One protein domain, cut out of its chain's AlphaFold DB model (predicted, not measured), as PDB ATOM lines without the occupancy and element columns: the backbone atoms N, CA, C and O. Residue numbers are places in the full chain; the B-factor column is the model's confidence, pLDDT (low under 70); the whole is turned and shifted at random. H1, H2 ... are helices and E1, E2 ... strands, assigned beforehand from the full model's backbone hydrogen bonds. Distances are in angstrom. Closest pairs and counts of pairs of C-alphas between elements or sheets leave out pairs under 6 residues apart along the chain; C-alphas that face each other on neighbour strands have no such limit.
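Overview. This is residues 143 to 225 of the 257 residues of the protein "POTRA domain-containing protein" of Verrucomicrobia bacterium (UniProt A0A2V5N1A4). Little regular structure is here: one long two-stranded hairpin, E1 and E2, with H1 near the end away from its turn, and a long looping link whose residues 175 to 181 stick out. The printed part has 83 residues, 32 of them in the named elements E1, E2 and H1, in that order; the class is mixed, and the sheet E1 - E2 is antiparallel. It is only just compact, close to loose, with a radius of gyration of the C-alphas of 14.0 A and spans of 44 by 32 by 22 A.

Along the chain. Find C-alpha 144 at (153.233, 186.777, 168.558); from there E1, residues 144 to 152, runs 24.2 A. E2, residues 155 to 163, runs 25.6 A. H1, residues 208 to 221, runs 20.2 A to C-alpha 221 at (149.766, 188.368, 179.599).

Arrangement. Look along the hairpin E1 and E2, antiparallel at 154 degrees: N 146 and O 161 are 2.8 A apart, within hydrogen-bond range. Residues 162 to 163 of E2 also pair, antiparallel, with residues 169 to 170. The closest C-alphas of E1 and H1, those of Ala 144 and Leu 214, are 7.6 A apart. In H1 every O i to N i+4 pair is within hydrogen-bond range.

Size, cuts and confidence. The C-alphas farthest apart, those of His 153 and Pro 224, are 45.6 A apart. The printed part has no cut. The link from E2 to H1 is long, 44 residues. Residues 182 to 186 have pLDDT under 70.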
ATOM      1  N   VAL A 143     156.600 187.621 170.915       91.31
ATOM      2  CA  VAL A 143     155.313 187.798 171.615       91.31
ATOM      3  C   VAL A 143     154.117 187.342 170.782       91.31
ATOM      4  O   VAL A 143     153.018 187.178 171.303       91.31
ATOM      5  N   ALA A 144     154.294 187.184 169.470       91.31
ATOM      6  CA  ALA A 144     153.233 186.777 168.558       91.31
ATOM      7  C   ALA A 144     153.801 186.079 167.321       91.31
ATOM      8  O   ALA A 144     154.968 186.264 166.964       91.31
ATOM      9  N   GLU A 145     152.951 185.330 166.626       92.44
ATOM     10  CA  GLU A 145     153.275 184.716 165.343       92.44
ATOM     11  C   GLU A 145     152.260 185.076 164.249       92.44
ATOM     12  O   GLU A 145     151.099 185.390 164.504       92.44
ATOM     13  N   ILE A 146     152.711 185.061 162.999       90.50
ATOM     14  CA  ILE A 146     151.898 185.253 161.801       90.50
ATOM     15  C   ILE A 146     152.110 184.045 160.904       90.50
ATOM     16  O   ILE A 146     153.241 183.703 160.551       90.50
ATOM     17  N   HIS A 147     151.008 183.437 160.477       89.69
ATOM     18  CA  HIS A 147     151.014 182.364 159.492       89.69
ATOM     19  C   HIS A 147     150.615 182.913 158.132       89.69
ATOM     20  O   HIS A 147     149.561 183.531 157.986       89.69
ATOM     21  N   PHE A 148     151.436 182.661 157.116       84.12
ATOM     22  CA  PHE A 148     151.097 183.008 155.739       84.12
ATOM     23  C   PHE A 148     151.341 181.826 154.799       84.12
ATOM     24  O   PHE A 148     152.284 181.053 155.003       84.12
ATOM     25  N   PRO A 149     150.500 181.671 153.764       82.31
ATOM     26  CA  PRO A 149     150.678 180.622 152.779       82.31
ATOM     27  C   PRO A 149     151.871 180.956 151.884       82.31
ATOM     28  O   PRO A 149     151.931 182.011 151.247       82.31
ATOM     29  N   ARG A 150     152.819 180.029 151.805       81.31
ATOM     30  CA  ARG A 150     153.940 180.056 150.874       81.31
ATOM     31  C   ARG A 150     153.731 178.983 149.813       81.31
ATOM     32  O   ARG A 150     153.417 177.838 150.127       81.31
ATOM     33  N   VAL A 151     153.914 179.362 148.551       81.19
ATOM     34  CA  VAL A 151     153.893 178.412 147.433       81.19
ATOM     35  C   VAL A 151     155.214 177.647 147.416       81.19
ATOM     36  O   VAL A 151     156.285 178.246 147.296       81.19
ATOM     37  N   THR A 152     155.124 176.328 147.509       80.88
ATOM     38  CA  THR A 152     156.238 175.383 147.394       80.88
ATOM     39  C   THR A 152     155.972 174.460 146.196       80.88
ATOM     40  O   THR A 152     154.842 174.338 145.729       80.88
ATOM     41  N   HIS A 153     156.998 173.767 145.690       80.44
ATOM     42  CA  HIS A 153     156.871 172.801 144.585       80.44
ATOM     43  C   HIS A 153     155.777 171.735 144.804       80.44
ATOM     44  O   HIS A 153     155.241 171.201 143.838       80.44
ATOM     45  N   ASN A 154     155.421 171.458 146.064       82.25
ATOM     46  CA  ASN A 154     154.456 170.430 146.459       82.25
ATOM     47  C   ASN A 154     153.078 170.994 146.873       82.25
ATOM     48  O   ASN A 154     152.258 170.238 147.388       82.25
ATOM     49  N   GLY A 155     152.811 172.293 146.676       84.19
ATOM     50  CA  GLY A 155     151.539 172.933 147.037       84.19
ATOM     51  C   GLY A 155     151.712 174.193 147.887       84.19
ATOM     52  O   GLY A 155     152.605 175.000 147.634       84.19
ATOM     53  N   TYR A 156     150.847 174.368 148.887       79.25
ATOM     54  CA  TYR A 156     150.891 175.494 149.822       79.25
ATOM     55  C   TYR A 156     151.327 175.016 151.205       79.25
ATOM     56  O   TYR A 156     150.765 174.061 151.736       79.25
ATOM     57  N   GLU A 157     152.303 175.701 151.794       81.75
ATOM     58  CA  GLU A 157     152.765 175.464 153.160       81.75
ATOM     59  C   GLU A 157     152.623 176.751 153.970       81.75
ATOM     60  O   GLU A 157     152.990 177.831 153.503       81.75
ATOM     61  N   PHE A 158     152.079 176.660 155.182       78.88
ATOM     62  CA  PHE A 158     152.027 177.805 156.083       78.88
ATOM     63  C   PHE A 158     153.383 177.971 156.759       78.88
ATOM     64  O   PHE A 158     153.840 177.087 157.476       78.88
ATOM     65  N   THR A 159     154.035 179.105 156.514       83.44
ATOM     66  CA  THR A 159     155.278 179.462 157.204       83.44
ATOM     67  C   THR A 159     154.948 180.360 158.389       83.44
ATOM     68  O   THR A 159     154.214 181.338 158.228       83.44
ATOM     69  N   ALA A 160     155.507 180.036 159.556       87.00
ATOM     70  CA  ALA A 160     155.418 180.877 160.740       87.00
ATOM     71  C   ALA A 160     156.497 181.963 160.722       87.00
ATOM     72  O   ALA A 160     157.685 181.698 160.513       87.00
ATOM     73  N   VAL A 161     156.063 183.197 160.941       90.88
ATOM     74  CA  VAL A 161     156.903 184.365 161.189       90.88
ATOM     75  C   VAL A 161     156.617 184.853 162.593       90.88
ATOM     76  O   VAL A 161     155.464 184.967 162.982       90.88
ATOM     77  N   LEU A 162     157.667 185.161 163.336       92.19
ATOM     78  CA  LEU A 162     157.578 185.638 164.704       92.19
ATOM     79  C   LEU A 162     157.662 187.166 164.729       92.19
ATOM     80  O   LEU A 162     158.314 187.779 163.877       92.19
ATOM     81  N   LEU A 163     157.021 187.767 165.722       93.00
ATOM     82  CA  LEU A 163     157.042 189.200 165.980       93.00
ATOM     83  C   LEU A 163     157.465 189.475 167.417       93.00
ATOM     84  O   LEU A 163     157.016 188.784 168.331       93.00
ATOM     85  N   ASP A 164     158.290 190.501 167.602       93.06
ATOM     86  CA  ASP A 164     158.549 191.070 168.926       93.06
ATOM     87  C   ASP A 164     157.471 192.093 169.336       93.06
ATOM     88  O   ASP A 164     156.548 192.414 168.577       93.06
ATOM     89  N   ASP A 165     157.588 192.609 170.558       91.38
ATOM     90  CA  ASP A 165     156.690 193.612 171.143       91.38
ATOM     91  C   ASP A 165     156.679 194.948 170.379       91.38
ATOM     92  O   ASP A 165     155.685 195.683 170.379       91.38
ATOM     93  N   GLU A 166     157.771 195.252 169.682       91.75
ATOM     94  CA  GLU A 166     157.950 196.444 168.859       91.75
ATOM     95  C   GLU A 166     157.451 196.256 167.411       91.75
ATOM     96  O   GLU A 166     157.320 197.244 166.673       91.75
ATOM     97  N   GLY A 167     157.125 195.026 167.000       92.00
ATOM     98  CA  GLY A 167     156.668 194.662 165.659       92.00
ATOM     99  C   GLY A 167     157.790 194.395 164.649       92.00
ATOM    100  O   GLY A 167     157.570 194.537 163.442       92.00
ATOM    101  N   TYR A 168     158.996 194.049 165.103       94.62
ATOM    102  CA  TYR A 168     160.055 193.512 164.252       94.62
ATOM    103  C   TYR A 168     159.769 192.070 163.868       94.62
ATOM    104  O   TYR A 168     159.415 191.230 164.689       94.62
ATOM    105  N   VAL A 169     159.978 191.794 162.587       93.19
ATOM    106  CA  VAL A 169     159.779 190.478 161.993       93.19
ATOM    107  C   VAL A 169     161.025 189.626 162.174       93.19
ATOM    108  O   VAL A 169     162.116 190.002 161.738       93.19
ATOM    109  N   MET A 170     160.852 188.431 162.726       92.44
ATOM    110  CA  MET A 170     161.901 187.428 162.857       92.44
ATOM    111  C   MET A 170     161.413 186.047 162.423       92.44
ATOM    112  O   MET A 170     160.219 185.792 162.277       92.44
ATOM    113  N   PHE A 171     162.360 185.153 162.150       87.25
ATOM    114  CA  PHE A 171     162.046 183.766 161.822       87.25
ATOM    115  C   PHE A 171     162.294 182.860 163.021       87.25
ATOM    116  O   PHE A 171     163.190 183.149 163.821       87.25
ATOM    117  N   PRO A 172     161.560 181.738 163.116       85.38
ATOM    118  CA  PRO A 172     161.870 180.697 164.075       85.38
ATOM    119  C   PRO A 172     163.337 180.286 163.968       85.38
ATOM    120  O   PRO A 172     163.827 179.911 162.902       85.38
ATOM    121  N   LEU A 173     164.046 180.375 165.090       85.06
ATOM    122  CA  LEU A 173     165.444 179.984 165.155       85.06
ATOM    123  C   LEU A 173     165.575 178.468 164.965       85.06
ATOM    124  O   LEU A 173     164.928 177.707 165.692       85.06
ATOM    125  N   ASP A 174     166.443 178.051 164.037       85.19
ATOM    126  CA  ASP A 174     166.813 176.650 163.811       85.19
ATOM    127  C   ASP A 174     167.184 175.955 165.132       85.19
ATOM    128  O   ASP A 174     167.974 176.480 165.917       85.19
ATOM    129  N   ALA A 175     166.717 174.720 165.339       83.81
ATOM    130  CA  ALA A 175     166.993 173.960 166.564       83.81
ATOM    131  C   ALA A 175     168.501 173.793 166.853       83.81
ATOM    132  O   ALA A 175     168.926 173.849 168.000       83.81
ATOM    133  N   ARG A 176     169.329 173.666 165.807       86.25
ATOM    134  CA  ARG A 176     170.804 173.574 165.903       86.25
ATOM    135  C   ARG A 176     171.496 174.844 166.411       86.25
ATOM    136  O   ARG A 176     172.680 174.803 166.729       86.25
ATOM    137  N   HIS A 177     170.805 175.979 166.385       87.38
ATOM    138  CA  HIS A 177     171.341 177.270 166.808       87.38
ATOM    139  C   HIS A 177     170.880 177.648 168.216       87.38
ATOM    140  O   HIS A 177     171.290 178.693 168.715       87.38
ATOM    141  N   ARG A 178     170.046 176.817 168.853       86.00
ATOM    142  CA  ARG A 178     169.527 177.059 170.198       86.00
ATOM    143  C   ARG A 178     170.415 176.430 171.264       86.00
ATOM    144  O   ARG A 178     170.982 175.360 171.055       86.00
ATOM    145  N   SER A 179     170.504 177.085 172.415       85.12
ATOM    146  CA  SER A 179     171.071 176.519 173.643       85.12
ATOM    147  C   SER A 179     170.114 175.519 174.303       85.12
ATOM    148  O   SER A 179     170.565 174.583 174.959       85.12
ATOM    149  N   MET A 180     168.804 175.695 174.098       80.62
ATOM    150  CA  MET A 180     167.738 174.880 174.685       80.62
ATOM    151  C   MET A 180     166.802 174.298 173.610       80.62
ATOM    152  O   MET A 180     166.568 174.935 172.577       80.62
ATOM    153  N   PRO A 181     166.244 173.089 173.820       74.19
ATOM    154  CA  PRO A 181     165.226 172.538 172.929       74.19
ATOM    155  C   PRO A 181     163.956 173.402 172.945       74.19
ATOM    156  O   PRO A 181     163.682 174.096 173.919       74.19
ATOM    157  N   LEU A 182     163.172 173.350 171.862       68.38
ATOM    158  CA  LEU A 182     161.872 174.028 171.779       68.38
ATOM    159  C   LEU A 182     160.970 173.592 172.939       68.38
ATOM    160  O   LEU A 182     160.666 172.404 173.074       68.38
ATOM    161  N   SER A 183     160.508 174.556 173.734       61.06
ATOM    162  CA  SER A 183     159.466 174.322 174.727       61.06
ATOM    163  C   SER A 183     158.195 173.874 174.006       61.06
ATOM    164  O   SER A 183     157.628 174.603 173.199       61.06
ATOM    165  N   THR A 184     157.733 172.651 174.278       50.88
ATOM    166  CA  THR A 184     156.570 172.041 173.595       50.88
ATOM    167  C   THR A 184     155.259 172.815 173.821       50.88
ATOM    168  O   THR A 184     154.303 172.620 173.078       50.88
ATOM    169  N   ASN A 185     155.235 173.722 174.804       50.38
ATOM    170  CA  ASN A 185     154.062 174.490 175.230       50.38
ATOM    171  C   ASN A 185     154.172 176.001 174.959       50.38
ATOM    172  O   ASN A 185     153.360 176.765 175.471       50.38
ATOM    173  N   GLU A 186     155.159 176.451 174.184       64.62
ATOM    174  CA  GLU A 186     155.321 177.870 173.839       64.62
ATOM    175  C   GLU A 186     154.408 178.218 172.654       64.62
ATOM    176  O   GLU A 186     154.836 178.357 171.510       64.62
ATOM    177  N   GLN A 187     153.102 178.241 172.912       75.25
ATOM    178  CA  GLN A 187     152.116 178.687 171.934       75.25
ATOM    179  C   GLN A 187     152.058 180.210 171.957       75.25
ATOM    180  O   GLN A 187     151.676 180.805 172.963       75.25
ATOM    181  N   LEU A 188     152.428 180.831 170.840       87.25
ATOM    182  CA  LEU A 188     152.352 182.275 170.679       87.25
ATOM    183  C   LEU A 188     150.986 182.669 170.101       87.25
ATOM    184  O   LEU A 188     150.439 181.960 169.254       87.25
ATOM    185  N   PRO A 189     150.412 183.807 170.523       90.31
ATOM    186  CA  PRO A 189     149.214 184.355 169.902       90.31
ATOM    187  C   PRO A 189     149.396 184.576 168.395       90.31
ATOM    188  O   PRO A 189     150.377 185.180 167.957       90.31
ATOM    189  N   VAL A 190     148.413 184.139 167.601       91.25
ATOM    190  CA  VAL A 190     148.445 184.275 166.139       91.25
ATOM    191  C   VAL A 190     147.775 185.578 165.705       91.25
ATOM    192  O   VAL A 190     146.593 185.804 165.971       91.25
ATOM    193  N   ILE A 191     148.504 186.418 164.972       90.50
ATOM    194  CA  ILE A 191     147.979 187.630 164.339       90.50
ATOM    195  C   ILE A 191     147.658 187.329 162.871       90.50
ATOM    196  O   ILE A 191     148.476 186.786 162.128       90.50
ATOM    197  N   THR A 192     146.458 187.705 162.432       88.62
ATOM    198  CA  THR A 192     145.994 187.541 161.045       88.62
ATOM    199  C   THR A 192     145.722 188.898 160.388       88.62
ATOM    200  O   THR A 192     145.682 189.931 161.052       88.62
ATOM    201  N   GLY A 193     145.574 188.915 159.059       85.62
ATOM    202  CA  GLY A 193     145.248 190.132 158.301       85.62
ATOM    203  C   GLY A 193     146.443 191.001 157.887       85.62
ATOM    204  O   GLY A 193     146.240 192.063 157.305       85.62
ATOM    205  N   ILE A 194     147.678 190.556 158.134       86.94
ATOM    206  CA  ILE A 194     148.899 191.225 157.660       86.94
ATOM    207  C   ILE A 194     149.294 190.682 156.282       86.94
ATOM    208  O   ILE A 194     149.287 189.471 156.050       86.94
ATOM    209  N   MET A 195     149.651 191.573 155.357       85.31
ATOM    210  CA  MET A 195     150.080 191.189 154.012       85.31
ATOM    211  C   MET A 195     151.491 190.587 154.024       85.31
ATOM    212  O   MET A 195     152.401 191.103 154.669       85.31
ATOM    213  N   SER A 196     151.715 189.536 153.230       82.25
ATOM    214  CA  SER A 196     153.024 188.869 153.126       82.25
ATOM    215  C   SER A 196     154.142 189.773 152.587       82.25
ATOM    216  O   SER A 196     155.313 189.529 152.860       82.25
ATOM    217  N   SER A 197     153.803 190.843 151.861       84.62
ATOM    218  CA  SER A 197     154.754 191.848 151.365       84.62
ATOM    219  C   SER A 197     155.408 192.676 152.481       84.62
ATOM    220  O   SER A 197     156.518 193.191 152.289       84.62
ATOM    221  N   GLU A 198     154.743 192.791 153.632       84.50
ATOM    222  CA  GLU A 198     155.213 193.517 154.817       84.50
ATOM    223  C   GLU A 198     156.109 192.648 155.714       84.50
ATOM    224  O   GLU A 198     156.918 193.173 156.480       84.50
ATOM    225  N   LEU A 199     156.024 191.321 155.573       86.38
ATOM    226  CA  LEU A 199     156.780 190.345 156.358       86.38
ATOM    227  C   LEU A 199     158.220 190.230 155.838       86.38
ATOM    228  O   LEU A 199     158.568 189.331 155.070       86.38
ATOM    229  N   ARG A 200     159.078 191.169 156.244       90.12
ATOM    230  CA  ARG A 200     160.510 191.169 155.910       90.12
ATOM    231  C   ARG A 200     161.359 190.980 157.169       90.12
ATOM    232  O   ARG A 200     161.289 191.835 158.042       90.12
ATOM    233  N   PRO A 201     162.202 189.940 157.264       88.25
ATOM    234  CA  PRO A 201     163.049 189.711 158.437       88.25
ATOM    235  C   PRO A 201     163.920 190.918 158.784       88.25
ATOM    236  O   PRO A 201     164.486 191.551 157.892       88.25
ATOM    237  N   GLY A 202     164.007 191.246 160.072       89.69
ATOM    238  CA  GLY A 202     164.749 192.396 160.594       89.69
ATOM    239  C   GLY A 202     164.085 193.751 160.311       89.69
ATOM    240  O   GLY A 202     164.579 194.784 160.761       89.69
ATOM    241  N   ARG A 203     162.963 193.784 159.581       92.25
ATOM    242  CA  ARG A 203     162.172 194.993 159.333       92.25
ATOM    243  C   ARG A 203     161.089 195.113 160.400       92.25
ATOM    244  O   ARG A 203     160.389 194.150 160.698       92.25
ATOM    245  N   GLN A 204     160.905 196.328 160.898       93.44
ATOM    246  CA  GLN A 204     159.745 196.675 161.707       93.44
ATOM    247  C   GLN A 204     158.523 196.930 160.820       93.44
ATOM    248  O   GLN A 204     158.598 197.701 159.854       93.44
ATOM    249  N   ILE A 205     157.388 196.330 161.171       92.94
ATOM    250  CA  ILE A 205     156.093 196.638 160.563       92.94
ATOM    251  C   ILE A 205     155.501 197.848 161.286       92.94
ATOM    252  O   ILE A 205     155.074 197.782 162.439       92.94
ATOM    253  N   VAL A 206     155.463 198.987 160.597       90.06
ATOM    254  CA  VAL A 206     154.960 200.249 161.155       90.06
ATOM    255  C   VAL A 206     153.466 200.389 160.845       90.06
ATOM    256  O   VAL A 206     153.064 201.202 160.018       90.06
ATOM    257  N   SER A 207     152.636 199.575 161.502       90.50
ATOM    258  CA  SER A 207     151.169 199.645 161.413       90.50
ATOM    259  C   SER A 207     150.553 199.966 162.773       90.50
ATOM    260  O   SER A 207     150.893 199.354 163.788       90.50
ATOM    261  N   LEU A 208     149.617 200.923 162.806       91.50
ATOM    262  CA  LEU A 208     148.904 201.288 164.034       91.50
ATOM    263  C   LEU A 208     148.061 200.120 164.565       91.50
ATOM    264  O   LEU A 208     147.998 199.916 165.775       91.50
ATOM    265  N   GLN A 209     147.452 199.344 163.662       91.25
ATOM    266  CA  GLN A 209     146.630 198.185 164.014       91.25
ATOM    267  C   GLN A 209     147.480 197.087 164.649       91.25
ATOM    268  O   GLN A 209     147.134 196.584 165.715       91.25
ATOM    269  N   LEU A 210     148.637 196.785 164.046       92.12
ATOM    270  CA  LEU A 210     149.561 195.799 164.595       92.12
ATOM    271  C   LEU A 210     150.053 196.223 165.982       92.12
ATOM    272  O   LEU A 210     150.000 195.439 166.921       92.12
ATOM    273  N   ARG A 211     150.456 197.490 166.140       92.38
ATOM    274  CA  ARG A 211     150.910 198.018 167.434       92.38
ATOM    275  C   ARG A 211     149.818 197.955 168.505       92.38
ATOM    276  O   ARG A 211     150.124 197.686 169.662       92.38
ATOM    277  N   ALA A 212     148.561 198.215 168.147       91.50
ATOM    278  CA  ALA A 212     147.437 198.064 169.069       91.50
ATOM    279  C   ALA A 212     147.220 196.592 169.462       91.50
ATOM    280  O   ALA A 212     147.035 196.311 170.643       91.50
ATOM    281  N   GLY A 213     147.317 195.665 168.502       92.44
ATOM    282  CA  GLY A 213     147.241 194.223 168.749       92.44
ATOM    283  C   GLY A 213     148.349 193.720 169.677       92.44
ATOM    284  O   GLY A 213     148.059 193.086 170.685       92.44
ATOM    285  N   LEU A 214     149.607 194.085 169.410       92.50
ATOM    286  CA  LEU A 214     150.754 193.718 170.254       92.50
ATOM    287  C   LEU A 214     150.639 194.302 171.672       92.50
ATOM    288  O   LEU A 214     150.924 193.624 172.658       92.50
ATOM    289  N   ARG A 215     150.142 195.539 171.808       92.25
ATOM    290  CA  ARG A 215     149.836 196.130 173.125       92.25
ATOM    291  C   ARG A 215     148.747 195.368 173.871       92.25
ATOM    292  O   ARG A 215     148.825 195.252 175.087       92.25
ATOM    293  N   LEU A 216     147.732 194.876 173.164       91.69
ATOM    294  CA  LEU A 216     146.681 194.066 173.769       91.69
ATOM    295  C   LEU A 216     147.235 192.723 174.248       91.69
ATOM    296  O   LEU A 216     146.939 192.336 175.371       91.69
ATOM    297  N   ILE A 217     148.069 192.059 173.443       90.69
ATOM    298  CA  ILE A 217     148.719 190.789 173.803       90.69
ATOM    299  C   ILE A 217     149.582 190.966 175.059       90.69
ATOM    300  O   ILE A 217     149.358 190.302 176.067       90.69
ATOM    301  N   THR A 218     150.490 191.942 175.044       88.06
ATOM    302  CA  THR A 218     151.381 192.221 176.185       88.06
ATOM    303  C   THR A 218     150.623 192.660 177.443       88.06
ATOM    304  O   THR A 218     151.010 192.317 178.562       88.06
ATOM    305  N   ALA A 219     149.518 193.401 177.303       88.75
ATOM    306  CA  ALA A 219     148.653 193.746 178.429       88.75
ATOM    307  C   ALA A 219     147.869 192.533 178.957       88.75
ATOM    308  O   ALA A 219     147.657 192.425 180.166       88.75
ATOM    309  N   PHE A 220     147.449 191.627 178.071       88.00
ATOM    310  CA  PHE A 220     146.714 190.419 178.424       88.00
ATOM    311  C   PHE A 220     147.571 189.457 179.247       88.00
ATOM    312  O   PHE A 220     147.107 188.997 180.289       88.00
ATOM    313  N   GLU A 221     148.826 189.223 178.855       82.50
ATOM    314  CA  GLU A 221     149.766 188.368 179.599       82.50
ATOM    315  C   GLU A 221     150.016 188.853 181.030       82.50
ATOM    316  O   GLU A 221     150.125 188.057 181.959       82.50
ATOM    317  N   ARG A 222     150.043 190.175 181.235       85.25
ATOM    318  CA  ARG A 222     150.206 190.791 182.564       85.25
ATOM    319  C   ARG A 222     148.917 190.811 183.385       85.25
ATOM    320  O   ARG A 222     148.935 191.208 184.549       85.25
ATOM    321  N   SER A 223     147.791 190.438 182.784       87.12
ATOM    322  CA  SER A 223     146.487 190.471 183.433       87.12
ATOM    323  C   SER A 223     146.198 189.165 184.187       87.12
ATOM    324  O   SER A 223     146.629 188.087 183.774       87.12
ATOM    325  N   PRO A 224     145.363 189.203 185.240       80.12
ATOM    326  CA  PRO A 224     144.904 187.993 185.927       80.12
ATOM    327  C   PRO A 224     144.019 187.083 185.051       80.12
ATOM    328  O   PRO A 224     143.652 185.990 185.484       80.12
ATOM    329  N   MET A 225     143.651 187.507 183.833       76.12
ATOM    330  CA  MET A 225     142.867 186.700 182.892       76.12
ATOM    331  C   MET A 225     143.714 185.687 182.113       76.12
ATOM    332  O   MET A 225     143.160 184.680 181.670       76.12
TER     333      MET A 225